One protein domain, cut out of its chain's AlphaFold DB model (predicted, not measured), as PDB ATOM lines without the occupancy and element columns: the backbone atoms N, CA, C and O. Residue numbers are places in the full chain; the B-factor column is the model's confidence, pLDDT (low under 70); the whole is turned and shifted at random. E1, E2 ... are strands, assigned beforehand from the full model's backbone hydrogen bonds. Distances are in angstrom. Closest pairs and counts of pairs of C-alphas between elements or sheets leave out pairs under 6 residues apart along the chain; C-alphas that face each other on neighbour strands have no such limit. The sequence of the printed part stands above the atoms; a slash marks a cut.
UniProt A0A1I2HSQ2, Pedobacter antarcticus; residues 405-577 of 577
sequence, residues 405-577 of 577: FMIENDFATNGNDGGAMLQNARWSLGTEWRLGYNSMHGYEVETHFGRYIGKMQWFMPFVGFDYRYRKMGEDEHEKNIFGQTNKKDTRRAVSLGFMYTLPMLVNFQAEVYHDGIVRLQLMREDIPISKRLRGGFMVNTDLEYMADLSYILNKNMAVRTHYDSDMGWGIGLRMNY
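AT A GLANCE: This is residues 405 to 577 of the 577 residues of a protein of Pedobacter antarcticus (UniProt A0A1I2HSQ2). The domain is a closed barrel: twelve strands run side by side in a ring, each beside the one before, and the last strand, E12, closes the ring on the first, E1. A long loop, residues 470 to 489 between E5 and E6, lies at one end of the barrel. The printed part has 173 residues with twelve named strands, E1 to E12 in order, and no named helix, and its class is all strand; neighbours in the ring are antiparallel. The whole is compact, with a radius of gyration of the C-alphas of 16.2 A, and rounded, spanning 46 by 40 by 26 A.

IN THESE COORDINATES: E1, residues 405 to 412, begins at C-alpha 405 (-6.924, -11.788, 18.137). E2 is residues 415 to 423, E3 residues 427 to 436, 30.1 A long from first to last C-alpha, and E4 residues 443 to 451. E5, residues 459 to 469, is 30.0 A long and bends by 59 degrees at residue 463. E6, residues 490 to 501, is 30.2 A long and bends by 71 degrees at residue 494. E7 is residues 507 to 513. E8, residues 518 to 528, begins at C-alpha 518 (-20.262, -3.579, -6.957) and is 31.1 A long. E9 is residues 533 to 540, E10 residues 545 to 554 and E11 residues 557 to 564. E12, residues 568 to 576, bends by 61 degrees at residue 571 and ends at C-alpha 576 (-11.333, -3.078, 22.987).

HOW THE PARTS SIT: The twelve strands form a meander, each the antiparallel neighbour of the one before, and each two that follow each other are a hairpin. E1 has E2 on one side and E12 on the other side. E1 and E2 stand at 174 degrees, with N 410 and O 417 2.7 A apart, within hydrogen-bond range. E5 and E6 stand at 156 degrees, with N 466 and O 493 2.8 A apart. E6 and E7 stand at 142 degrees, with N 500 and O 508 2.8 A apart. E8 and E9 stand at 173 degrees, with N 537 and O 524 2.8 A apart. The ring closes where E12 and E1 stand at 143 degrees: C-alphas 572 and 412 face each other at 3.6 A, and N 575 and O 409 are 2.8 A apart. Strands across the ring are apart, among them E3 and E9.

THE WHOLE: The two C-alphas farthest apart, those of Lys 455 and Glu 474, are 50.0 A apart. The printed part has no cut and ends at the chain's last residue, 577. The link from E5 to E6 is long, with 20 residues; within it residues 478 to 479 pair antiparallel with residues 485 to 486. The mean pLDDT of the printed part is 90.1, and residues 471 to 478 and 486 to 489 are under 70.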
ATOM      1  N   PHE A 405      -5.512 -12.127  18.142       93.12
ATOM      2  CA  PHE A 405      -6.924 -11.788  18.137       93.12
ATOM      3  C   PHE A 405      -7.123 -10.382  18.697       93.12
ATOM      4  O   PHE A 405      -6.516 -10.014  19.708       93.12
ATOM      5  N   MET A 406      -7.992  -9.627  18.046       91.75
ATOM      6  CA  MET A 406      -8.498  -8.349  18.518       91.75
ATOM      7  C   MET A 406     -10.012  -8.350  18.410       91.75
ATOM      8  O   MET A 406     -10.576  -8.939  17.487       91.75
ATOM      9  N   ILE A 407     -10.656  -7.683  19.353       92.88
ATOM     10  CA  ILE A 407     -12.091  -7.440  19.310       92.88
ATOM     11  C   ILE A 407     -12.365  -6.051  19.853       92.88
ATOM     12  O   ILE A 407     -11.804  -5.648  20.875       92.88
ATOM     13  N   GLU A 408     -13.237  -5.331  19.173       92.75
ATOM     14  CA  GLU A 408     -13.821  -4.105  19.671       92.75
ATOM     15  C   GLU A 408     -15.338  -4.174  19.595       92.75
ATOM     16  O   GLU A 408     -15.918  -4.799  18.708       92.75
ATOM     17  N   ASN A 409     -15.988  -3.558  20.572       94.88
ATOM     18  CA  ASN A 409     -17.433  -3.515  20.634       94.88
ATOM     19  C   ASN A 409     -17.898  -2.232  21.321       94.88
ATOM     20  O   ASN A 409     -17.414  -1.886  22.396       94.88
ATOM     21  N   ASP A 410     -18.817  -1.525  20.684       94.25
ATOM     22  CA  ASP A 410     -19.458  -0.306  21.141       94.25
ATOM     23  C   ASP A 410     -20.896  -0.605  21.554       94.25
ATOM     24  O   ASP A 410     -21.739  -1.010  20.753       94.25
ATOM     25  N   PHE A 411     -21.171  -0.398  22.836       95.00
ATOM     26  CA  PHE A 411     -22.517  -0.452  23.382       95.00
ATOM     27  C   PHE A 411     -23.115   0.950  23.306       95.00
ATOM     28  O   PHE A 411     -22.986   1.734  24.252       95.00
ATOM     29  N   ALA A 412     -23.728   1.273  22.167       94.19
ATOM     30  CA  ALA A 412     -24.313   2.579  21.907       94.19
ATOM     31  C   ALA A 412     -25.821   2.606  22.179       94.19
ATOM     32  O   ALA A 412     -26.477   1.575  22.322       94.19
ATOM     33  N   THR A 413     -26.390   3.807  22.272       93.75
ATOM     34  CA  THR A 413     -27.831   4.022  22.485       93.75
ATOM     35  C   THR A 413     -28.701   3.622  21.293       93.75
ATOM     36  O   THR A 413     -29.882   3.339  21.474       93.75
ATOM     37  N   ASN A 414     -28.147   3.620  20.081       89.31
ATOM     38  CA  ASN A 414     -28.845   3.316  18.828       89.31
ATOM     39  C   ASN A 414     -28.606   1.882  18.316       89.31
ATOM     40  O   ASN A 414     -29.359   1.422  17.451       89.31
ATOM     41  N   GLY A 415     -27.631   1.164  18.879       91.31
ATOM     42  CA  GLY A 415     -27.298  -0.206  18.505       91.31
ATOM     43  C   GLY A 415     -26.012  -0.708  19.159       91.31
ATOM     44  O   GLY A 415     -25.461  -0.086  20.071       91.31
ATOM     45  N   ASN A 416     -25.555  -1.861  18.688       92.44
ATOM     46  CA  ASN A 416     -24.274  -2.448  19.032       92.44
ATOM     47  C   ASN A 416     -23.415  -2.584  17.775       92.44
ATOM     48  O   ASN A 416     -23.763  -3.349  16.876       92.44
ATOM     49  N   ASP A 417     -22.285  -1.889  17.758       91.38
ATOM     50  CA  ASP A 417     -21.326  -1.940  16.656       91.38
ATOM     51  C   ASP A 417     -20.065  -2.634  17.128       91.38
ATOM     52  O   ASP A 417     -19.617  -2.424  18.254       91.38
ATOM     53  N   GLY A 418     -19.434  -3.439  16.296       92.19
ATOM     54  CA  GLY A 418     -18.153  -4.002  16.672       92.19
ATOM     55  C   GLY A 418     -17.458  -4.709  15.542       92.19
ATOM     56  O   GLY A 418     -17.980  -4.850  14.442       92.19
ATOM     57  N   GLY A 419     -16.261  -5.169  15.848       94.31
ATOM     58  CA  GLY A 419     -15.479  -5.966  14.937       94.31
ATOM     59  C   GLY A 419     -14.549  -6.887  15.695       94.31
ATOM     60  O   GLY A 419     -14.141  -6.619  16.824       94.31
ATOM     61  N   ALA A 420     -14.213  -8.004  15.073       95.06
ATOM     62  CA  ALA A 420     -13.219  -8.935  15.560       95.06
ATOM     63  C   ALA A 420     -12.280  -9.307  14.421       95.06
ATOM     64  O   ALA A 420     -12.699  -9.476  13.280       95.06
ATOM     65  N   MET A 421     -10.998  -9.464  14.727       94.50
ATOM     66  CA  MET A 421     -10.006  -9.847  13.737       94.50
ATOM     67  C   MET A 421      -9.034 -10.859  14.322       94.50
ATOM     68  O   MET A 421      -8.478 -10.664  15.401       94.50
ATOM     69  N   LEU A 422      -8.816 -11.941  13.582       95.62
ATOM     70  CA  LEU A 422      -7.754 -12.907  13.811       95.62
ATOM     71  C   LEU A 422      -6.767 -12.801  12.655       95.62
ATOM     72  O   LEU A 422      -7.108 -13.074  11.505       95.62
ATOM     73  N   GLN A 423      -5.535 -12.417  12.946       94.56
ATOM     74  CA  GLN A 423      -4.549 -12.158  11.903       94.56
ATOM     75  C   GLN A 423      -3.146 -12.560  12.344       94.56
ATOM     76  O   GLN A 423      -2.883 -12.777  13.520       94.56
ATOM     77  N   ASN A 424      -2.242 -12.679  11.380       94.44
ATOM     78  CA  ASN A 424      -0.809 -12.837  11.609       94.44
ATOM     79  C   ASN A 424      -0.037 -11.921  10.648       94.44
ATOM     80  O   ASN A 424      -0.609 -11.000  10.052       94.44
ATOM     81  N   ALA A 425       1.253 -12.178  10.432       93.94
ATOM     82  CA  ALA A 425       2.086 -11.326   9.593       93.94
ATOM     83  C   ALA A 425       1.548 -11.116   8.167       93.94
ATOM     84  O   ALA A 425       1.876 -10.104   7.548       93.94
ATOM     85  N   ARG A 426       0.731 -12.026   7.612       94.75
ATOM     86  CA  ARG A 426       0.240 -11.930   6.222       94.75
ATOM     87  C   ARG A 426      -1.248 -12.182   6.048       94.75
ATOM     88  O   ARG A 426      -1.812 -11.634   5.115       94.75
ATOM     89  N   TRP A 427      -1.863 -13.013   6.874       96.62
ATOM     90  CA  TRP A 427      -3.270 -13.377   6.742       96.62
ATOM     91  C   TRP A 427      -4.117 -12.617   7.749       96.62
ATOM     92  O   TRP A 427      -3.654 -12.355   8.860       96.62
ATOM     93  N   SER A 428      -5.342 -12.288   7.357       96.75
ATOM     94  CA  SER A 428      -6.341 -11.683   8.228       96.75
ATOM     95  C   SER A 428      -7.713 -12.279   7.958       96.75
ATOM     96  O   SER A 428      -8.114 -12.424   6.804       96.75
ATOM     97  N   LEU A 429      -8.403 -12.639   9.034       97.38
ATOM     98  CA  LEU A 429      -9.824 -12.931   9.077       97.38
ATOM     99  C   LEU A 429     -10.465 -11.851   9.947       97.38
ATOM    100  O   LEU A 429     -10.298 -11.878  11.165       97.38
ATOM    101  N   GLY A 430     -11.149 -10.899   9.325       96.12
ATOM    102  CA  GLY A 430     -11.891  -9.841  10.004       96.12
ATOM    103  C   GLY A 430     -13.390 -10.071   9.882       96.12
ATOM    104  O   GLY A 430     -13.854 -10.548   8.851       96.12
ATOM    105  N   THR A 431     -14.143  -9.722  10.912       95.38
ATOM    106  CA  THR A 431     -15.594  -9.589  10.848       95.38
ATOM    107  C   THR A 431     -16.015  -8.307  11.538       95.38
ATOM    108  O   THR A 431     -15.472  -7.971  12.585       95.38
ATOM    109  N   GLU A 432     -16.960  -7.598  10.945       94.06
ATOM    110  CA  GLU A 432     -17.566  -6.379  11.465       94.06
ATOM    111  C   GLU A 432     -19.068  -6.616  11.579       94.06
ATOM    112  O   GLU A 432     -19.647  -7.339  10.768       94.06
ATOM    113  N   TRP A 433     -19.699  -6.045  12.597       91.75
ATOM    114  CA  TRP A 433     -21.136  -6.132  12.795       91.75
ATOM    115  C   TRP A 433     -21.730  -4.806  13.244       91.75
ATOM    116  O   TRP A 433     -21.112  -4.038  13.984       91.75
ATOM    117  N   ARG A 434     -22.975  -4.587  12.831       89.50
ATOM    118  CA  ARG A 434     -23.839  -3.486  13.262       89.50
ATOM    119  C   ARG A 434     -25.198  -4.068  13.594       89.50
ATOM    120  O   ARG A 434     -25.874  -4.632  12.736       89.50
ATOM    121  N   LEU A 435     -25.574  -4.017  14.863       89.38
ATOM    122  CA  LEU A 435     -26.765  -4.677  15.384       89.38
ATOM    123  C   LEU A 435     -27.685  -3.633  16.009       89.38
ATOM    124  O   LEU A 435     -27.489  -3.193  17.142       89.38
ATOM    125  N   GLY A 436     -28.728  -3.257  15.281       85.69
ATOM    126  CA  GLY A 436     -29.766  -2.370  15.771       85.69
ATOM    127  C   GLY A 436     -30.626  -3.016  16.861       85.69
ATOM    128  O   GLY A 436     -30.972  -4.197  16.801       85.69
ATOM    129  N   TYR A 437     -31.059  -2.231  17.852       85.38
ATOM    130  CA  TYR A 437     -31.980  -2.726  18.893       85.38
ATOM    131  C   TYR A 437     -33.422  -2.915  18.413       85.38
ATOM    132  O   TYR A 437     -34.252  -3.469  19.135       85.38
ATOM    133  N   ASN A 438     -33.744  -2.448  17.208       78.62
ATOM    134  CA  ASN A 438     -35.052  -2.610  16.596       78.62
ATOM    135  C   ASN A 438     -34.905  -3.090  15.143       78.62
ATOM    136  O   ASN A 438     -33.876  -2.888  14.499       78.62
ATOM    137  N   SER A 439     -35.959  -3.704  14.603       70.69
ATOM    138  CA  SER A 439     -35.944  -4.263  13.245       70.69
ATOM    139  C   SER A 439     -35.803  -3.216  12.131       70.69
ATOM    140  O   SER A 439     -35.467  -3.585  11.009       70.69
ATOM    141  N   MET A 440     -36.077  -1.940  12.425       70.00
ATOM    142  CA  MET A 440     -35.898  -0.826  11.485       70.00
ATOM    143  C   MET A 440     -34.427  -0.399  11.386       70.00
ATOM    144  O   MET A 440     -34.017   0.123  10.360       70.00
ATOM    145  N   HIS A 441     -33.618  -0.623  12.422       75.00
ATOM    146  CA  HIS A 441     -32.176  -0.347  12.417       75.00
ATOM    147  C   HIS A 441     -31.385  -1.487  11.755       75.00
ATOM    148  O   HIS A 441     -30.335  -1.240  11.181       75.00
ATOM    149  N   GLY A 442     -31.939  -2.704  11.741       78.88
ATOM    150  CA  GLY A 442     -31.372  -3.849  11.026       78.88
ATOM    151  C   GLY A 442     -30.208  -4.531  11.749       78.88
ATOM    152  O   GLY A 442     -29.808  -4.138  12.841       78.88
ATOM    153  N   TYR A 443     -29.709  -5.600  11.139       85.00
ATOM    154  CA  TYR A 443     -28.555  -6.377  11.571       85.00
ATOM    155  C   TYR A 443     -27.663  -6.609  10.361       85.00
ATOM    156  O   TYR A 443     -28.137  -7.134   9.352       85.00
ATOM    157  N   GLU A 444     -26.391  -6.268  10.469       87.00
ATOM    158  CA  GLU A 444     -25.397  -6.448   9.418       87.00
ATOM    159  C   GLU A 444     -24.158  -7.120   9.999       87.00
ATOM    160  O   GLU A 444     -23.740  -6.812  11.117       87.00
ATOM    161  N   VAL A 445     -23.613  -8.075   9.251       90.69
ATOM    162  CA  VAL A 445     -22.353  -8.749   9.535       90.69
ATOM    163  C   VAL A 445     -21.594  -8.901   8.226       90.69
ATOM    164  O   VAL A 445     -22.026  -9.630   7.332       90.69
ATOM    165  N   GLU A 446     -20.425  -8.285   8.158       93.50
ATOM    166  CA  GLU A 446     -19.477  -8.445   7.066       93.50
ATOM    167  C   GLU A 446     -18.281  -9.253   7.566       93.50
ATOM    168  O   GLU A 446     -17.829  -9.111   8.702       93.50
ATOM    169  N   THR A 447     -17.772 -10.169   6.751       96.62
ATOM    170  CA  THR A 447     -16.604 -10.994   7.072       96.62
ATOM    171  C   THR A 447     -15.665 -11.026   5.886       96.62
ATOM    172  O   THR A 447     -16.087 -11.333   4.779       96.62
ATOM    173  N   HIS A 448     -14.380 -10.792   6.124       97.69
ATOM    174  CA  HIS A 448     -13.347 -10.741   5.103       97.69
ATOM    175  C   HIS A 448     -12.182 -11.655   5.484       97.69
ATOM    176  O   HIS A 448     -11.582 -11.503   6.549       97.69
ATOM    177  N   PHE A 449     -11.821 -12.584   4.597       98.19
ATOM    178  CA  PHE A 449     -10.601 -13.382   4.711       98.19
ATOM    179  C   PHE A 449      -9.627 -13.004   3.596       98.19
ATOM    180  O   PHE A 449      -9.901 -13.236   2.417       98.19
ATOM    181  N   GLY A 450      -8.488 -12.421   3.965       98.00
ATOM    182  CA  GLY A 450      -7.549 -11.837   3.015       98.00
ATOM    183  C   GLY A 450      -6.080 -12.063   3.345       98.00
ATOM    184  O   GLY A 450      -5.703 -12.477   4.446       98.00
ATOM    185  N   ARG A 451      -5.232 -11.770   2.353       97.25
ATOM    186  CA  ARG A 451      -3.770 -11.848   2.468       97.25
ATOM    187  C   ARG A 451      -3.118 -10.528   2.085       97.25
ATOM    188  O   ARG A 451      -3.248 -10.080   0.956       97.25
ATOM    189  N   TYR A 452      -2.330  -9.962   2.986       96.56
ATOM    190  CA  TYR A 452      -1.524  -8.777   2.736       96.56
ATOM    191  C   TYR A 452      -0.328  -9.061   1.828       96.56
ATOM    192  O   TYR A 452       0.391 -10.054   1.997       96.56
ATOM    193  N   ILE A 453      -0.083  -8.140   0.896       95.00
ATOM    194  CA  ILE A 453       0.958  -8.249  -0.126       95.00
ATOM    195  C   ILE A 453       1.949  -7.087  -0.018       95.00
ATOM    196  O   ILE A 453       1.583  -5.927   0.178       95.00
ATOM    197  N   GLY A 454       3.227  -7.414  -0.213       91.62
ATOM    198  CA  GLY A 454       4.320  -6.449  -0.255       91.62
ATOM    199  C   GLY A 454       4.784  -5.985   1.125       91.62
ATOM    200  O   GLY A 454       4.190  -6.299   2.151       91.62
ATOM    201  N   LYS A 455       5.874  -5.218   1.129       90.38
ATOM    202  CA  LYS A 455       6.561  -4.771   2.348       90.38
ATOM    203  C   LYS A 455       5.717  -3.860   3.228       90.38
ATOM    204  O   LYS A 455       5.643  -4.051   4.436       90.38
ATOM    205  N   MET A 456       5.055  -2.888   2.608       91.69
ATOM    206  CA  MET A 456       4.221  -1.928   3.333       91.69
ATOM    207  C   MET A 456       2.818  -2.466   3.628       91.69
ATOM    208  O   MET A 456       2.084  -1.849   4.390       91.69
ATOM    209  N   GLN A 457       2.446  -3.606   3.033       94.31
ATOM    210  CA  GLN A 457       1.154  -4.269   3.235       94.31
ATOM    211  C   GLN A 457      -0.054  -3.350   3.040       94.31
ATOM    212  O   GLN A 457      -1.048  -3.453   3.748       94.31
ATOM    213  N   TRP A 458       0.032  -2.448   2.065       95.50
ATOM    214  CA  TRP A 458      -1.077  -1.563   1.723       95.50
ATOM    215  C   TRP A 458      -2.136  -2.244   0.875       95.50
ATOM    216  O   TRP A 458      -3.191  -1.662   0.722       95.50
ATOM    217  N   PHE A 459      -1.875  -3.425   0.310       97.44
ATOM    218  CA  PHE A 459      -2.817  -4.146  -0.544       97.44
ATOM    219  C   PHE A 459      -3.162  -5.503   0.065       97.44
ATOM    220  O   PHE A 459      -2.260  -6.281   0.397       97.44
ATOM    221  N   MET A 460      -4.458  -5.786   0.184       97.88
ATOM    222  CA  MET A 460      -4.991  -7.043   0.701       97.88
ATOM    223  C   MET A 460      -6.174  -7.510  -0.159       97.88
ATOM    224  O   MET A 460      -7.293  -7.052   0.068       97.88
ATOM    225  N   PRO A 461      -5.973  -8.412  -1.134       98.38
ATOM    226  CA  PRO A 461      -7.080  -9.152  -1.734       98.38
ATOM    227  C   PRO A 461      -7.771 -10.034  -0.689       98.38
ATOM    228  O   PRO A 461      -7.106 -10.595   0.192       98.38
ATOM    229  N   PHE A 462      -9.089 -10.177  -0.813       98.44
ATOM    230  CA  PHE A 462      -9.908 -10.961   0.102       98.44
ATOM    231  C   PHE A 462     -11.076 -11.670  -0.595       98.44
ATOM    232  O   PHE A 462     -11.517 -11.289  -1.683       98.44
ATOM    233  N   VAL A 463     -11.589 -12.693   0.086       98.25
ATOM    234  CA  VAL A 463     -12.929 -13.250  -0.124       98.25
ATOM    235  C   VAL A 463     -13.815 -12.733   1.001       98.25
ATOM    236  O   VAL A 463     -13.405 -12.791   2.165       98.25
ATOM    237  N   GLY A 464     -14.985 -12.203   0.657       97.00
ATOM    238  CA  GLY A 464     -15.917 -11.627   1.615       97.00
ATOM    239  C   GLY A 464     -17.225 -12.406   1.717       97.00
ATOM    240  O   GLY A 464     -17.620 -13.138   0.804       97.00
ATOM    241  N   PHE A 465     -17.888 -12.256   2.854       95.31
ATOM    242  CA  PHE A 465     -19.238 -12.729   3.110       95.31
ATOM    243  C   PHE A 465     -20.020 -11.628   3.817       95.31
ATOM    244  O   PHE A 465     -19.577 -11.115   4.840       95.31
ATOM    245  N   ASP A 466     -21.184 -11.302   3.272       91.12
ATOM    246  CA  ASP A 466     -22.081 -10.262   3.758       91.12
ATOM    247  C   ASP A 466     -23.425 -10.887   4.142       91.12
ATOM    248  O   ASP A 466     -24.083 -11.550   3.327       91.12
ATOM    249  N   TYR A 467     -23.827 -10.687   5.393       88.56
ATOM    250  CA  TYR A 467     -25.138 -11.040   5.908       88.56
ATOM    251  C   TYR A 467     -25.822  -9.789   6.433       88.56
ATOM    252  O   TYR A 467     -25.361  -9.179   7.393       88.56
ATOM    253  N   ARG A 468     -26.991  -9.476   5.882       83.50
ATOM    254  CA  ARG A 468     -27.791  -8.338   6.326       83.50
ATOM    255  C   ARG A 468     -29.259  -8.704   6.439       83.50
ATOM    256  O   ARG A 468     -29.795  -9.434   5.602       83.50
ATOM    257  N   TYR A 469     -29.918  -8.176   7.461       80.62
ATOM    258  CA  TYR A 469     -31.362  -8.225   7.642       80.62
ATOM    259  C   TYR A 469     -31.874  -6.854   8.073       80.62
ATOM    260  O   TYR A 469     -31.398  -6.302   9.060       80.62
ATOM    261  N   ARG A 470     -32.903  -6.338   7.409       72.38
ATOM    262  CA  ARG A 470     -33.605  -5.117   7.807       72.38
ATOM    263  C   ARG A 470     -35.081  -5.238   7.451       72.38
ATOM    264  O   ARG A 470     -35.444  -6.027   6.591       72.38
ATOM    265  N   LYS A 471     -35.953  -4.495   8.125       66.94
ATOM    266  CA  LYS A 471     -37.361  -4.401   7.728       66.94
ATOM    267  C   LYS A 471     -37.617  -3.015   7.141       66.94
ATOM    268  O   LYS A 471     -37.790  -2.075   7.911       66.94
ATOM    269  N   MET A 472     -37.616  -2.887   5.814       59.12
ATOM    270  CA  MET A 472     -38.054  -1.660   5.134       59.12
ATOM    271  C   MET A 472     -39.591  -1.633   5.007       59.12
ATOM    272  O   MET A 472     -40.260  -2.664   5.119       59.12
ATOM    273  N   GLY A 473     -40.172  -0.440   4.826       55.12
ATOM    274  CA  GLY A 473     -41.574  -0.294   4.406       55.12
ATOM    275  C   GLY A 473     -41.781  -0.783   2.963       55.12
ATOM    276  O   GLY A 473     -40.812  -0.905   2.223       55.12
ATOM    277  N   GLU A 474     -43.028  -1.057   2.559       43.16
ATOM    278  CA  GLU A 474     -43.385  -1.813   1.334       43.16
ATOM    279  C   GLU A 474     -42.911  -1.241  -0.031       43.16
ATOM    280  O   GLU A 474     -43.142  -1.909  -1.032       43.16
ATOM    281  N   ASP A 475     -42.195  -0.108  -0.123       46.72
ATOM    282  CA  ASP A 475     -41.913   0.559  -1.416       46.72
ATOM    283  C   ASP A 475     -40.508   1.193  -1.606       46.72
ATOM    284  O   ASP A 475     -40.275   1.885  -2.601       46.72
ATOM    285  N   GLU A 476     -39.524   0.964  -0.730       57.28
ATOM    286  CA  GLU A 476     -38.196   1.596  -0.880       57.28
ATOM    287  C   GLU A 476     -37.151   0.667  -1.525       57.28
ATOM    288  O   GLU A 476     -36.401  -0.057  -0.869       57.28
ATOM    289  N   HIS A 477     -37.081   0.695  -2.860       56.66
ATOM    290  CA  HIS A 477     -35.950   0.143  -3.610       56.66
ATOM    291  C   HIS A 477     -34.817   1.168  -3.709       56.66
ATOM    292  O   HIS A 477     -34.847   2.054  -4.567       56.66
ATOM    293  N   GLU A 478     -33.779   1.015  -2.887       65.75
ATOM    294  CA  GLU A 478     -32.580   1.845  -2.990       65.75
ATOM    295  C   GLU A 478     -31.685   1.390  -4.151       65.75
ATOM    296  O   GLU A 478     -31.404   0.201  -4.357       65.75
ATOM    297  N   LYS A 479     -31.251   2.368  -4.947       81.12
ATOM    298  CA  LYS A 479     -30.228   2.186  -5.974       81.12
ATOM    299  C   LYS A 479     -28.914   2.730  -5.446       81.12
ATOM    300  O   LYS A 479     -28.870   3.867  -4.984       81.12
ATOM    301  N   ASN A 480     -27.853   1.949  -5.590       83.50
ATOM    302  CA  ASN A 480     -26.506   2.456  -5.371       83.50
ATOM    303  C   ASN A 480     -26.133   3.481  -6.461       83.50
ATOM    304  O   ASN A 480     -26.861   3.663  -7.446       83.50
ATOM    305  N   ILE A 481     -24.981   4.140  -6.333       86.75
ATOM    306  CA  ILE A 481     -24.549   5.160  -7.308       86.75
ATOM    307  C   ILE A 481     -24.349   4.618  -8.736       86.75
ATOM    308  O   ILE A 481     -24.282   5.397  -9.684       86.75
ATOM    309  N   PHE A 482     -24.265   3.295  -8.907       89.69
ATOM    310  CA  PHE A 482     -24.178   2.626 -10.207       89.69
ATOM    311  C   PHE A 482     -25.556   2.257 -10.780       89.69
ATOM    312  O   PHE A 482     -25.641   1.646 -11.843       89.69
ATOM    313  N   GLY A 483     -26.643   2.614 -10.092       82.25
ATOM    314  CA  GLY A 483     -28.009   2.285 -10.489       82.25
ATOM    315  C   GLY A 483     -28.410   0.835 -10.208       82.25
ATOM    316  O   GLY A 483     -29.476   0.414 -10.665       82.25
ATOM    317  N   GLN A 484     -27.587   0.076  -9.478       83.94
ATOM    318  CA  GLN A 484     -27.863  -1.309  -9.104       83.94
ATOM    319  C   GLN A 484     -28.840  -1.323  -7.929       83.94
ATOM    320  O   GLN A 484     -28.646  -0.614  -6.942       83.94
ATOM    321  N   THR A 485     -29.903  -2.115  -8.038       78.69
ATOM    322  CA  THR A 485     -30.894  -2.247  -6.967       78.69
ATOM    323  C   THR A 485     -30.351  -3.156  -5.876       78.69
ATOM    324  O   THR A 485     -30.132  -4.343  -6.116       78.69
ATOM    325  N   ASN A 486     -30.185  -2.609  -4.673       68.81
ATOM    326  CA  ASN A 486     -29.801  -3.377  -3.498       68.81
ATOM    327  C   ASN A 486     -31.050  -3.621  -2.635       68.81
ATOM    328  O   ASN A 486     -31.656  -2.683  -2.120       68.81
ATOM    329  N   LYS A 487     -31.481  -4.880  -2.493       64.50
ATOM    330  CA  LYS A 487     -32.588  -5.220  -1.587       64.50
ATOM    331  C   LYS A 487     -32.048  -5.233  -0.154       64.50
ATOM    332  O   LYS A 487     -31.373  -6.182   0.240       64.50
ATOM    333  N   LYS A 488     -32.334  -4.182   0.624       59.84
ATOM    334  CA  LYS A 488     -31.878  -4.061   2.022       59.84
ATOM    335  C   LYS A 488     -32.558  -5.039   2.995       59.84
ATOM    336  O   LYS A 488     -31.999  -5.283   4.059       59.84
ATOM    337  N   ASP A 489     -33.691  -5.651   2.636       65.88
ATOM    338  CA  ASP A 489     -34.453  -6.477   3.589       65.88
ATOM    339  C   ASP A 489     -33.721  -7.745   4.042       65.88
ATOM    340  O   ASP A 489     -33.657  -8.054   5.229       65.88
ATOM    341  N   THR A 490     -33.154  -8.500   3.100       71.38
ATOM    342  CA  THR A 490     -32.320  -9.668   3.404       71.38
ATOM    343  C   THR A 490     -31.232  -9.824   2.361       71.38
ATOM    344  O   THR A 490     -31.515  -9.899   1.166       71.38
ATOM    345  N   ARG A 491     -29.980  -9.922   2.812       80.81
ATOM    346  CA  ARG A 491     -28.825 -10.167   1.951       80.81
ATOM    347  C   ARG A 491     -27.944 -11.259   2.530       80.81
ATOM    348  O   ARG A 491     -27.728 -11.329   3.737       80.81
ATOM    349  N   ARG A 492     -27.500 -12.151   1.646       89.12
ATOM    350  CA  ARG A 492     -26.544 -13.229   1.917       89.12
ATOM    351  C   ARG A 492     -25.641 -13.342   0.701       89.12
ATOM    352  O   ARG A 492     -25.959 -14.063  -0.249       89.12
ATOM    353  N   ALA A 493     -24.575 -12.563   0.694       91.25
ATOM    354  CA  ALA A 493     -23.719 -12.416  -0.465       91.25
ATOM    355  C   ALA A 493     -22.301 -12.909  -0.172       91.25
ATOM    356  O   ALA A 493     -21.796 -12.789   0.936       91.25
ATOM    357  N   VAL A 494     -21.674 -13.502  -1.182       95.44
ATOM    358  CA  VAL A 494     -20.241 -13.815  -1.197       95.44
ATOM    359  C   VAL A 494     -19.616 -12.883  -2.209       95.44
ATOM    360  O   VAL A 494     -20.223 -12.607  -3.249       95.44
ATOM    361  N   SER A 495     -18.416 -12.419  -1.912       96.69
ATOM    362  CA  SER A 495     -17.727 -11.435  -2.721       96.69
ATOM    363  C   SER A 495     -16.262 -11.770  -2.937       96.69
ATOM    364  O   SER A 495     -15.637 -12.546  -2.208       96.69
ATOM    365  N   LEU A 496     -15.714 -11.136  -3.964       98.19
ATOM    366  CA  LEU A 496     -14.285 -11.005  -4.172       98.19
ATOM    367  C   LEU A 496     -13.951  -9.520  -4.178       98.19
ATOM    368  O   LEU A 496     -14.621  -8.724  -4.839       98.19
ATOM    369  N   GLY A 497     -12.900  -9.153  -3.461       97.88
ATOM    370  CA  GLY A 497     -12.524  -7.760  -3.335       97.88
ATOM    371  C   GLY A 497     -11.081  -7.568  -2.924       97.88
ATOM    372  O   GLY A 497     -10.282  -8.506  -2.840       97.88
ATOM    373  N   PHE A 498     -10.737  -6.312  -2.689       98.25
ATOM    374  CA  PHE A 498      -9.473  -5.944  -2.085       98.25
ATOM    375  C   PHE A 498      -9.618  -4.695  -1.228       98.25
ATOM    376  O   PHE A 498     -10.452  -3.828  -1.487       98.25
ATOM    377  N   MET A 499      -8.736  -4.587  -0.241       97.75
ATOM    378  CA  MET A 499      -8.488  -3.365   0.510       97.75
ATOM    379  C   MET A 499      -7.158  -2.754   0.064       97.75
ATOM    380  O   MET A 499      -6.160  -3.468  -0.094       97.75
ATOM    381  N   TYR A 500      -7.139  -1.438  -0.138       97.75
ATOM    382  CA  TYR A 500      -5.944  -0.665  -0.436       97.75
ATOM    383  C   TYR A 500      -5.814   0.577   0.455       97.75
ATOM    384  O   TYR A 500      -6.696   1.431   0.460       97.75
ATOM    385  N   THR A 501      -4.698   0.732   1.167       97.06
ATOM    386  CA  THR A 501      -4.432   1.936   1.972       97.06
ATOM    387  C   THR A 501      -3.946   3.080   1.076       97.06
ATOM    388  O   THR A 501      -2.835   3.074   0.536       97.06
ATOM    389  N   LEU A 502      -4.777   4.104   0.914       97.56
ATOM    390  CA  LEU A 502      -4.505   5.341   0.186       97.56
ATOM    391  C   LEU A 502      -3.653   6.323   1.017       97.56
ATOM    392  O   LEU A 502      -3.450   6.108   2.216       97.56
ATOM    393  N   PRO A 503      -3.117   7.404   0.403       96.81
ATOM    394  CA  PRO A 503      -2.604   8.547   1.158       96.81
ATOM    395  C   PRO A 503      -3.606   9.003   2.223       96.81
ATOM    396  O   PRO A 503      -4.809   8.804   2.068       96.81
ATOM    397  N   MET A 504      -3.111   9.623   3.293       96.00
ATOM    398  CA  MET A 504      -3.902   9.975   4.480       96.00
ATOM    399  C   MET A 504      -4.403   8.763   5.271       96.00
ATOM    400  O   MET A 504      -5.345   8.910   6.043       96.00
ATOM    401  N   LEU A 505      -3.780   7.588   5.099       95.38
ATOM    402  CA  LEU A 505      -4.147   6.343   5.793       95.38
ATOM    403  C   LEU A 505      -5.627   5.960   5.602       95.38
ATOM    404  O   LEU A 505      -6.219   5.307   6.453       95.38
ATOM    405  N   VAL A 506      -6.237   6.381   4.491       97.56
ATOM    406  CA  VAL A 506      -7.630   6.045   4.169       97.56
ATOM    407  C   VAL A 506      -7.660   4.662   3.536       97.56
ATOM    408  O   VAL A 506      -6.967   4.420   2.549       97.56
ATOM    409  N   ASN A 507      -8.469   3.756   4.068       97.12
ATOM    410  CA  ASN A 507      -8.681   2.455   3.456       97.12
ATOM    411  C   ASN A 507      -9.725   2.579   2.350       97.12
ATOM    412  O   ASN A 507     -10.835   3.057   2.573       97.12
ATOM    413  N   PHE A 508      -9.343   2.150   1.152       98.38
ATOM    414  CA  PHE A 508     -10.231   1.972   0.017       98.38
ATOM    415  C   PHE A 508     -10.551   0.492  -0.139       98.38
ATOM    416  O   PHE A 508      -9.644  -0.311  -0.349       98.38
ATOM    417  N   GLN A 509     -11.825   0.141  -0.055       98.00
ATOM    418  CA  GLN A 509     -12.317  -1.202  -0.322       98.00
ATOM    419  C   GLN A 509     -13.071  -1.197  -1.646       98.00
ATOM    420  O   GLN A 509     -13.908  -0.329  -1.891       98.00
ATOM    421  N   ALA A 510     -12.757  -2.168  -2.498       98.00
ATOM    422  CA  ALA A 510     -13.488  -2.441  -3.723       98.00
ATOM    423  C   ALA A 510     -13.911  -3.904  -3.723       98.00
ATOM    424  O   ALA A 510     -13.087  -4.792  -3.497       98.00
ATOM    425  N   GLU A 511     -15.187  -4.145  -3.982       96.06
ATOM    426  CA  GLU A 511     -15.800  -5.447  -3.773       96.06
ATOM    427  C   GLU A 511     -16.860  -5.730  -4.835       96.06
ATOM    428  O   GLU A 511     -17.658  -4.862  -5.192       96.06
ATOM    429  N   VAL A 512     -16.854  -6.958  -5.354       96.44
ATOM    430  CA  VAL A 512     -17.837  -7.456  -6.316       96.44
ATOM    431  C   VAL A 512     -18.507  -8.682  -5.724       96.44
ATOM    432  O   VAL A 512     -17.844  -9.668  -5.397       96.44
ATOM    433  N   TYR A 513     -19.825  -8.623  -5.598       93.88
ATOM    434  CA  TYR A 513     -20.637  -9.703  -5.061       93.88
ATOM    435  C   TYR A 513     -21.084 -10.663  -6.167       93.88
ATOM    436  O   TYR A 513     -21.154 -10.303  -7.345       93.88
ATOM    437  N   HIS A 514     -21.405 -11.904  -5.793       92.31
ATOM    438  CA  HIS A 514     -21.846 -12.945  -6.736       92.31
ATOM    439  C   HIS A 514     -23.126 -12.586  -7.511       92.31
ATOM    440  O   HIS A 514     -23.347 -13.120  -8.596       92.31
ATOM    441  N   ASP A 515     -23.933 -11.663  -6.984       89.94
ATOM    442  CA  ASP A 515     -25.168 -11.154  -7.586       89.94
ATOM    443  C   ASP A 515     -24.921  -9.984  -8.561       89.94
ATOM    444  O   ASP A 515     -25.863  -9.430  -9.128       89.94
ATOM    445  N   GLY A 516     -23.652  -9.633  -8.796       88.88
ATOM    446  CA  GLY A 516     -23.223  -8.588  -9.722       88.88
ATOM    447  C   GLY A 516     -23.180  -7.185  -9.117       88.88
ATOM    448  O   GLY A 516     -22.799  -6.244  -9.820       88.88
ATOM    449  N   ILE A 517     -23.538  -7.018  -7.838       90.31
ATOM    450  CA  ILE A 517     -23.423  -5.732  -7.145       90.31
ATOM    451  C   ILE A 517     -21.944  -5.387  -6.957       90.31
ATOM    452  O   ILE A 517     -21.129  -6.238  -6.597       90.31
ATOM    453  N   VAL A 518     -21.600  -4.124  -7.196       93.75
ATOM    454  CA  VAL A 518     -20.262  -3.579  -6.957       93.75
ATOM    455  C   VAL A 518     -20.353  -2.560  -5.834       93.75
ATOM    456  O   VAL A 518     -21.152  -1.627  -5.917       93.75
ATOM    457  N   ARG A 519     -19.510  -2.713  -4.810       93.75
ATOM    458  CA  ARG A 519     -19.394  -1.763  -3.702       93.75
ATOM    459  C   ARG A 519     -17.997  -1.179  -3.644       93.75
ATOM    460  O   ARG A 519     -17.007  -1.910  -3.638       93.75
ATOM    461  N   LEU A 520     -17.929   0.147  -3.589       97.06
ATOM    462  CA  LEU A 520     -16.706   0.865  -3.248       97.06
ATOM    463  C   LEU A 520     -16.908   1.578  -1.912       97.06
ATOM    464  O   LEU A 520     -17.967   2.156  -1.674       97.06
ATOM    465  N   GLN A 521     -15.894   1.559  -1.055       96.88
ATOM    466  CA  GLN A 521     -15.941   2.176   0.266       96.88
ATOM    467  C   GLN A 521     -14.633   2.900   0.572       96.88
ATOM    468  O   GLN A 521     -13.545   2.426   0.239       96.88
ATOM    469  N   LEU A 522     -14.751   4.056   1.219       98.00
ATOM    470  CA  LEU A 522     -13.644   4.771   1.840       98.00
ATOM    471  C   LEU A 522     -13.897   4.840   3.338       98.00
ATOM    472  O   LEU A 522     -14.977   5.249   3.757       98.00
ATOM    473  N   MET A 523     -12.897   4.479   4.135       96.69
ATOM    474  CA  MET A 523     -13.009   4.543   5.589       96.69
ATOM    475  C   MET A 523     -11.685   4.880   6.266       96.69
ATOM    476  O   MET A 523     -10.603   4.552   5.767       96.69
ATOM    477  N   ARG A 524     -11.783   5.521   7.428       95.38
ATOM    478  CA  ARG A 524     -10.684   5.714   8.377       95.38
ATOM    479  C   ARG A 524     -11.267   5.998   9.755       95.38
ATOM    480  O   ARG A 524     -12.110   6.876   9.856       95.38
ATOM    481  N   GLU A 525     -10.784   5.329  10.798       90.69
ATOM    482  CA  GLU A 525     -11.371   5.410  12.154       90.69
ATOM    483  C   GLU A 525     -10.423   5.970  13.230       90.69
ATOM    484  O   GLU A 525     -10.800   6.170  14.383       90.69
ATOM    485  N   ASP A 526      -9.170   6.240  12.870       91.31
ATOM    486  CA  ASP A 526      -8.077   6.498  13.809       91.31
ATOM    487  C   ASP A 526      -7.537   7.938  13.748       91.31
ATOM    488  O   ASP A 526      -6.425   8.209  14.202       91.31
ATOM    489  N   ILE A 527      -8.289   8.893  13.187       96.44
ATOM    490  CA  ILE A 527      -7.780  10.248  12.925       96.44
ATOM    491  C   ILE A 527      -7.445  10.936  14.261       96.44
ATOM    492  O   ILE A 527      -8.354  11.221  15.045       96.44
ATOM    493  N   PRO A 528      -6.172  11.275  14.556       95.75
ATOM    494  CA  PRO A 528      -5.778  11.796  15.863       95.75
ATOM    495  C   PRO A 528      -6.087  13.292  15.978       95.75
ATOM    496  O   PRO A 528      -5.219  14.144  15.773       95.75
ATOM    497  N   ILE A 529      -7.331  13.630  16.323       97.44
ATOM    498  CA  ILE A 529      -7.793  15.018  16.475       97.44
ATOM    499  C   ILE A 529      -7.067  15.711  17.633       97.44
ATOM    500  O   ILE A 529      -6.490  16.783  17.459       97.44
ATOM    501  N   SER A 530      -7.044  15.082  18.811       96.94
ATOM    502  CA  SER A 530      -6.290  15.545  19.985       96.94
ATOM    503  C   SER A 530      -5.571  14.377  20.661       96.94
ATOM    504  O   SER A 530      -5.687  13.233  20.221       96.94
ATOM    505  N   LYS A 531      -4.867  14.629  21.772       94.81
ATOM    506  CA  LYS A 531      -4.173  13.586  22.542       94.81
ATOM    507  C   LYS A 531      -5.045  12.342  22.785       94.81
ATOM    508  O   LYS A 531      -4.571  11.230  22.604       94.81
ATOM    509  N   ARG A 532      -6.322  12.513  23.148       96.50
ATOM    510  CA  ARG A 532      -7.245  11.404  23.472       96.50
ATOM    511  C   ARG A 532      -8.465  11.295  22.563       96.50
ATOM    512  O   ARG A 532      -9.213  10.341  22.710       96.50
ATOM    513  N   LEU A 533      -8.681  12.263  21.674       97.25
ATOM    514  CA  LEU A 533      -9.837  12.271  20.779       97.25
ATOM    515  C   LEU A 533      -9.441  11.722  19.410       97.25
ATOM    516  O   LEU A 533      -8.476  12.211  18.811       97.25
ATOM    517  N   ARG A 534     -10.189  10.733  18.932       96.50
ATOM    518  CA  ARG A 534     -10.123  10.195  17.575       96.50
ATOM    519  C   ARG A 534     -11.363  10.581  16.798       96.50
ATOM    520  O   ARG A 534     -12.423  10.734  17.396       96.50
ATOM    521  N   GLY A 535     -11.191  10.799  15.503       97.00
ATOM    522  CA  GLY A 535     -12.284  10.963  14.561       97.00
ATOM    523  C   GLY A 535     -12.275   9.824  13.557       97.00
ATOM    524  O   GLY A 535     -11.203   9.339  13.188       97.00
ATOM    525  N   GLY A 536     -13.459   9.451  13.099       96.50
ATOM    526  CA  GLY A 536     -13.623   8.438  12.077       96.50
ATOM    527  C   GLY A 536     -14.699   8.800  11.069       96.50
ATOM    528  O   GLY A 536     -15.565   9.643  11.323       96.50
ATOM    529  N   PHE A 537     -14.593   8.200   9.889       97.06
ATOM    530  CA  PHE A 537     -15.612   8.258   8.857       97.06
ATOM    531  C   PHE A 537     -15.636   6.978   8.022       97.06
ATOM    532  O   PHE A 537     -14.614   6.312   7.838       97.06
ATOM    533  N   MET A 538     -16.800   6.702   7.447       95.56
ATOM    534  CA  MET A 538     -17.008   5.712   6.396       95.56
ATOM    535  C   MET A 538     -17.993   6.293   5.385       95.56
ATOM    536  O   MET A 538     -18.955   6.950   5.775       95.56
ATOM    537  N   VAL A 539     -17.738   6.092   4.094       95.69
ATOM    538  CA  VAL A 539     -18.689   6.377   3.011       95.69
ATOM    539  C   VAL A 539     -18.621   5.263   1.976       95.69
ATOM    540  O   VAL A 539     -17.522   4.809   1.637       95.69
ATOM    541  N   ASN A 540     -19.764   4.842   1.439       93.44
ATOM    542  CA  ASN A 540     -19.806   3.815   0.401       93.44
ATOM    543  C   ASN A 540     -20.760   4.152  -0.761       93.44
ATOM    544  O   ASN A 540     -21.488   5.145  -0.762       93.44
ATOM    545  N   THR A 541     -20.707   3.331  -1.809       92.38
ATOM    546  CA  THR A 541     -21.505   3.491  -3.036       92.38
ATOM    547  C   THR A 541     -22.988   3.191  -2.866       92.38
ATOM    548  O   THR A 541     -23.766   3.562  -3.744       92.38
ATOM    549  N   ASP A 542     -23.374   2.567  -1.758       86.06
ATOM    550  CA  ASP A 542     -24.763   2.267  -1.404       86.06
ATOM    551  C   ASP A 542     -25.422   3.443  -0.660       86.06
ATOM    552  O   ASP A 542     -26.533   3.318  -0.160       86.06
ATOM    553  N   LEU A 543     -24.759   4.611  -0.658       86.44
ATOM    554  CA  LEU A 543     -25.177   5.854  -0.001       86.44
ATOM    555  C   LEU A 543     -25.190   5.773   1.530       86.44
ATOM    556  O   LEU A 543     -25.749   6.653   2.183       86.44
ATOM    557  N   GLU A 544     -24.522   4.772   2.101       87.00
ATOM    558  CA  GLU A 544     -24.324   4.682   3.541       87.00
ATOM    559  C   GLU A 544     -23.097   5.499   3.945       87.00
ATOM    560  O   GLU A 544     -22.063   5.527   3.259       87.00
ATOM    561  N   TYR A 545     -23.221   6.190   5.073       91.56
ATOM    562  CA  TYR A 545     -22.144   6.986   5.626       91.56
ATOM    563  C   TYR A 545     -22.192   7.029   7.148       91.56
ATOM    564  O   TYR A 545     -23.252   7.055   7.771       91.56
ATOM    565  N   MET A 546     -21.006   7.102   7.739       92.75
ATOM    566  CA  MET A 546     -20.804   7.203   9.174       92.75
ATOM    567  C   MET A 546     -19.773   8.287   9.466       92.75
ATOM    568  O   MET A 546     -18.792   8.438   8.736       92.75
ATOM    569  N   ALA A 547     -19.972   9.014  10.560       96.50
ATOM    570  CA  ALA A 547     -18.952   9.860  11.160       96.50
ATOM    571  C   ALA A 547     -18.957   9.664  12.675       96.50
ATOM    572  O   ALA A 547     -20.023   9.638  13.293       96.50
ATOM    573  N   ASP A 548     -17.779   9.555  13.283       95.62
ATOM    574  CA  ASP A 548     -17.667   9.329  14.720       95.62
ATOM    575  C   ASP A 548     -16.546  10.125  15.388       95.62
ATOM    576  O   ASP A 548     -15.594  10.599  14.762       95.62
ATOM    577  N   LEU A 549     -16.704  10.289  16.699       97.56
ATOM    578  CA  LEU A 549     -15.709  10.818  17.612       97.56
ATOM    579  C   LEU A 549     -15.573   9.868  18.801       97.56
ATOM    580  O   LEU A 549     -16.552   9.563  19.481       97.56
ATOM    581  N   SER A 550     -14.343   9.464  19.100       96.19
ATOM    582  CA  SER A 550     -14.028   8.525  20.177       96.19
ATOM    583  C   SER A 550     -13.022   9.132  21.155       96.19
ATOM    584  O   SER A 550     -11.926   9.546  20.775       96.19
ATOM    585  N   TYR A 551     -13.396   9.229  22.431       96.88
ATOM    586  CA  TYR A 551     -12.551   9.740  23.507       96.88
ATOM    587  C   TYR A 551     -11.976   8.596  24.344       96.88
ATOM    588  O   TYR A 551     -12.687   7.934  25.101       96.88
ATOM    589  N   ILE A 552     -10.661   8.405  24.258       95.88
ATOM    590  CA  ILE A 552      -9.932   7.320  24.919       95.88
ATOM    591  C   ILE A 552      -9.828   7.583  26.432       95.88
ATOM    592  O   ILE A 552      -9.151   8.518  26.889       95.88
ATOM    593  N   LEU A 553     -10.462   6.720  27.230       95.38
ATOM    594  CA  LEU A 553     -10.414   6.771  28.693       95.38
ATOM    595  C   LEU A 553      -9.150   6.086  29.221       95.38
ATOM    596  O   LEU A 553      -8.400   6.672  30.012       95.38
ATOM    597  N   ASN A 554      -8.916   4.858  28.761       92.75
ATOM    598  CA  ASN A 554      -7.798   3.999  29.138       92.75
ATOM    599  C   ASN A 554      -7.445   3.039  27.981       92.75
ATOM    600  O   ASN A 554      -7.945   3.192  26.873       92.75
ATOM    601  N   LYS A 555      -6.580   2.049  28.235       89.69
ATOM    602  CA  LYS A 555      -6.120   1.076  27.227       89.69
ATOM    603  C   LYS A 555      -7.214   0.212  26.575       89.69
ATOM    604  O   LYS A 555      -6.963  -0.323  25.500       89.69
ATOM    605  N   ASN A 556      -8.364   0.041  27.226       92.31
ATOM    606  CA  ASN A 556      -9.418  -0.894  26.820       92.31
ATOM    607  C   ASN A 556     -10.802  -0.239  26.676       92.31
ATOM    608  O   ASN A 556     -11.778  -0.951  26.451       92.31
ATOM    609  N   MET A 557     -10.923   1.077  26.891       94.62
ATOM    610  CA  MET A 557     -12.218   1.759  26.949       94.62
ATOM    611  C   MET A 557     -12.150   3.165  26.353       94.62
ATOM    612  O   MET A 557     -11.254   3.953  26.686       94.62
ATOM    613  N   ALA A 558     -13.163   3.510  25.564       95.56
ATOM    614  CA  ALA A 558     -13.395   4.843  25.029       95.56
ATOM    615  C   ALA A 558     -14.890   5.191  25.043       95.56
ATOM    616  O   ALA A 558     -15.744   4.320  24.910       95.56
ATOM    617  N   VAL A 559     -15.211   6.474  25.194       97.19
ATOM    618  CA  VAL A 559     -16.576   6.974  24.973       97.19
ATOM    619  C   VAL A 559     -16.689   7.376  23.513       97.19
ATOM    620  O   VAL A 559     -15.918   8.226  23.068       97.19
ATOM    621  N   ARG A 560     -17.631   6.787  22.780       95.81
ATOM    622  CA  ARG A 560     -17.852   7.063  21.361       95.81
ATOM    623  C   ARG A 560     -19.174   7.786  21.166       95.81
ATOM    624  O   ARG A 560     -20.173   7.453  21.790       95.81
ATOM    625  N   THR A 561     -19.177   8.782  20.295       96.44
ATOM    626  CA  THR A 561     -20.391   9.354  19.718       96.44
ATOM    627  C   THR A 561     -20.293   9.236  18.211       96.44
ATOM    628  O   THR A 561     -19.216   9.440  17.652       96.44
ATOM    629  N   HIS A 562     -21.380   8.868  17.554       94.81
ATOM    630  CA  HIS A 562     -21.389   8.674  16.117       94.81
ATOM    631  C   HIS A 562     -22.740   9.044  15.518       94.81
ATOM    632  O   HIS A 562     -23.767   9.062  16.198       94.81
ATOM    633  N   TYR A 563     -22.716   9.338  14.227       93.50
ATOM    634  CA  TYR A 563     -23.889   9.354  13.377       93.50
ATOM    635  C   TYR A 563     -23.688   8.313  12.288       93.50
ATOM    636  O   TYR A 563     -22.655   8.319  11.618       93.50
ATOM    637  N   ASP A 564     -24.679   7.455  12.122       89.31
ATOM    638  CA  ASP A 564     -24.759   6.457  11.068       89.31
ATOM    639  C   ASP A 564     -26.016   6.742  10.231       89.31
ATOM    640  O   ASP A 564     -27.069   7.072  10.784       89.31
ATOM    641  N   SER A 565     -25.917   6.687   8.902       86.44
ATOM    642  CA  SER A 565     -27.045   6.978   8.007       86.44
ATOM    643  C   SER A 565     -28.239   6.047   8.225       86.44
ATOM    644  O   SER A 565     -29.379   6.454   8.007       86.44
ATOM    645  N   ASP A 566     -27.985   4.825   8.690       79.62
ATOM    646  CA  ASP A 566     -28.990   3.804   8.931       79.62
ATOM    647  C   ASP A 566     -29.493   3.811  10.382       79.62
ATOM    648  O   ASP A 566     -30.695   3.652  10.606       79.62
ATOM    649  N   MET A 567     -28.614   4.007  11.367       82.50
ATOM    650  CA  MET A 567     -28.965   3.931  12.798       82.50
ATOM    651  C   MET A 567     -29.138   5.295  13.484       82.50
ATOM    652  O   MET A 567     -29.537   5.363  14.650       82.50
ATOM    653  N   GLY A 568     -28.850   6.397  12.795       88.44
ATOM    654  CA  GLY A 568     -28.913   7.750  13.337       88.44
ATOM    655  C   GLY A 568     -27.830   8.035  14.382       88.44
ATOM    656  O   GLY A 568     -26.722   7.507  14.323       88.44
ATOM    657  N   TRP A 569     -28.143   8.909  15.342       93.50
ATOM    658  CA  TRP A 569     -27.206   9.321  16.391       93.50
ATOM    659  C   TRP A 569     -27.066   8.278  17.501       93.50
ATOM    660  O   TRP A 569     -28.058   7.848  18.095       93.50
ATOM    661  N   GLY A 570     -25.822   7.966  17.850       93.62
ATOM    662  CA  GLY A 570     -25.459   7.066  18.934       93.62
ATOM    663  C   GLY A 570     -24.438   7.685  19.875       93.62
ATOM    664  O   GLY A 570     -23.502   8.354  19.443       93.62
ATOM    665  N   ILE A 571     -24.591   7.431  21.173       96.44
ATOM    666  CA  ILE A 571     -23.521   7.595  22.161       96.44
ATOM    667  C   ILE A 571     -23.330   6.271  22.889       96.44
ATOM    668  O   ILE A 571     -24.309   5.624  23.260       96.44
ATOM    669  N   GLY A 572     -22.086   5.855  23.073       95.62
ATOM    670  CA  GLY A 572     -21.767   4.530  23.570       95.62
ATOM    671  C   GLY A 572     -20.433   4.427  24.282       95.62
ATOM    672  O   GLY A 572     -19.626   5.365  24.334       95.62
ATOM    673  N   LEU A 573     -20.237   3.259  24.883       96.62
ATOM    674  CA  LEU A 573     -18.976   2.847  25.469       96.62
ATOM    675  C   LEU A 573     -18.339   1.798  24.557       96.62
ATOM    676  O   LEU A 573     -18.773   0.646  24.534       96.62
ATOM    677  N   ARG A 574     -17.268   2.196  23.866       94.50
ATOM    678  CA  ARG A 574     -16.427   1.300  23.074       94.50
ATOM    679  C   ARG A 574     -15.429   0.601  23.988       94.50
ATOM    680  O   ARG A 574     -14.672   1.248  24.713       94.50
ATOM    681  N   MET A 575     -15.419  -0.722  23.937       94.00
ATOM    682  CA  MET A 575     -14.471  -1.592  24.618       94.00
ATOM    683  C   MET A 575     -13.587  -2.287  23.590       94.00
ATOM    684  O   MET A 575     -14.083  -2.714  22.554       94.00
ATOM    685  N   ASN A 576     -12.295  -2.426  23.877       90.56
ATOM    686  CA  ASN A 576     -11.333  -3.078  22.987       90.56
ATOM    687  C   ASN A 576     -10.416  -4.042  23.754       90.56
ATOM    688  O   ASN A 576     -10.034  -3.768  24.898       90.56
ATOM    689  N   TYR A 577     -10.026  -5.143  23.109       84.38
ATOM    690  CA  TYR A 577      -9.068  -6.134  23.614       84.38
ATOM    691  C   TYR A 577      -7.923  -6.355  22.625       84.38
ATOM    692  O   TYR A 577      -8.197  -6.610  21.433       84.38
TER     693      TYR A 577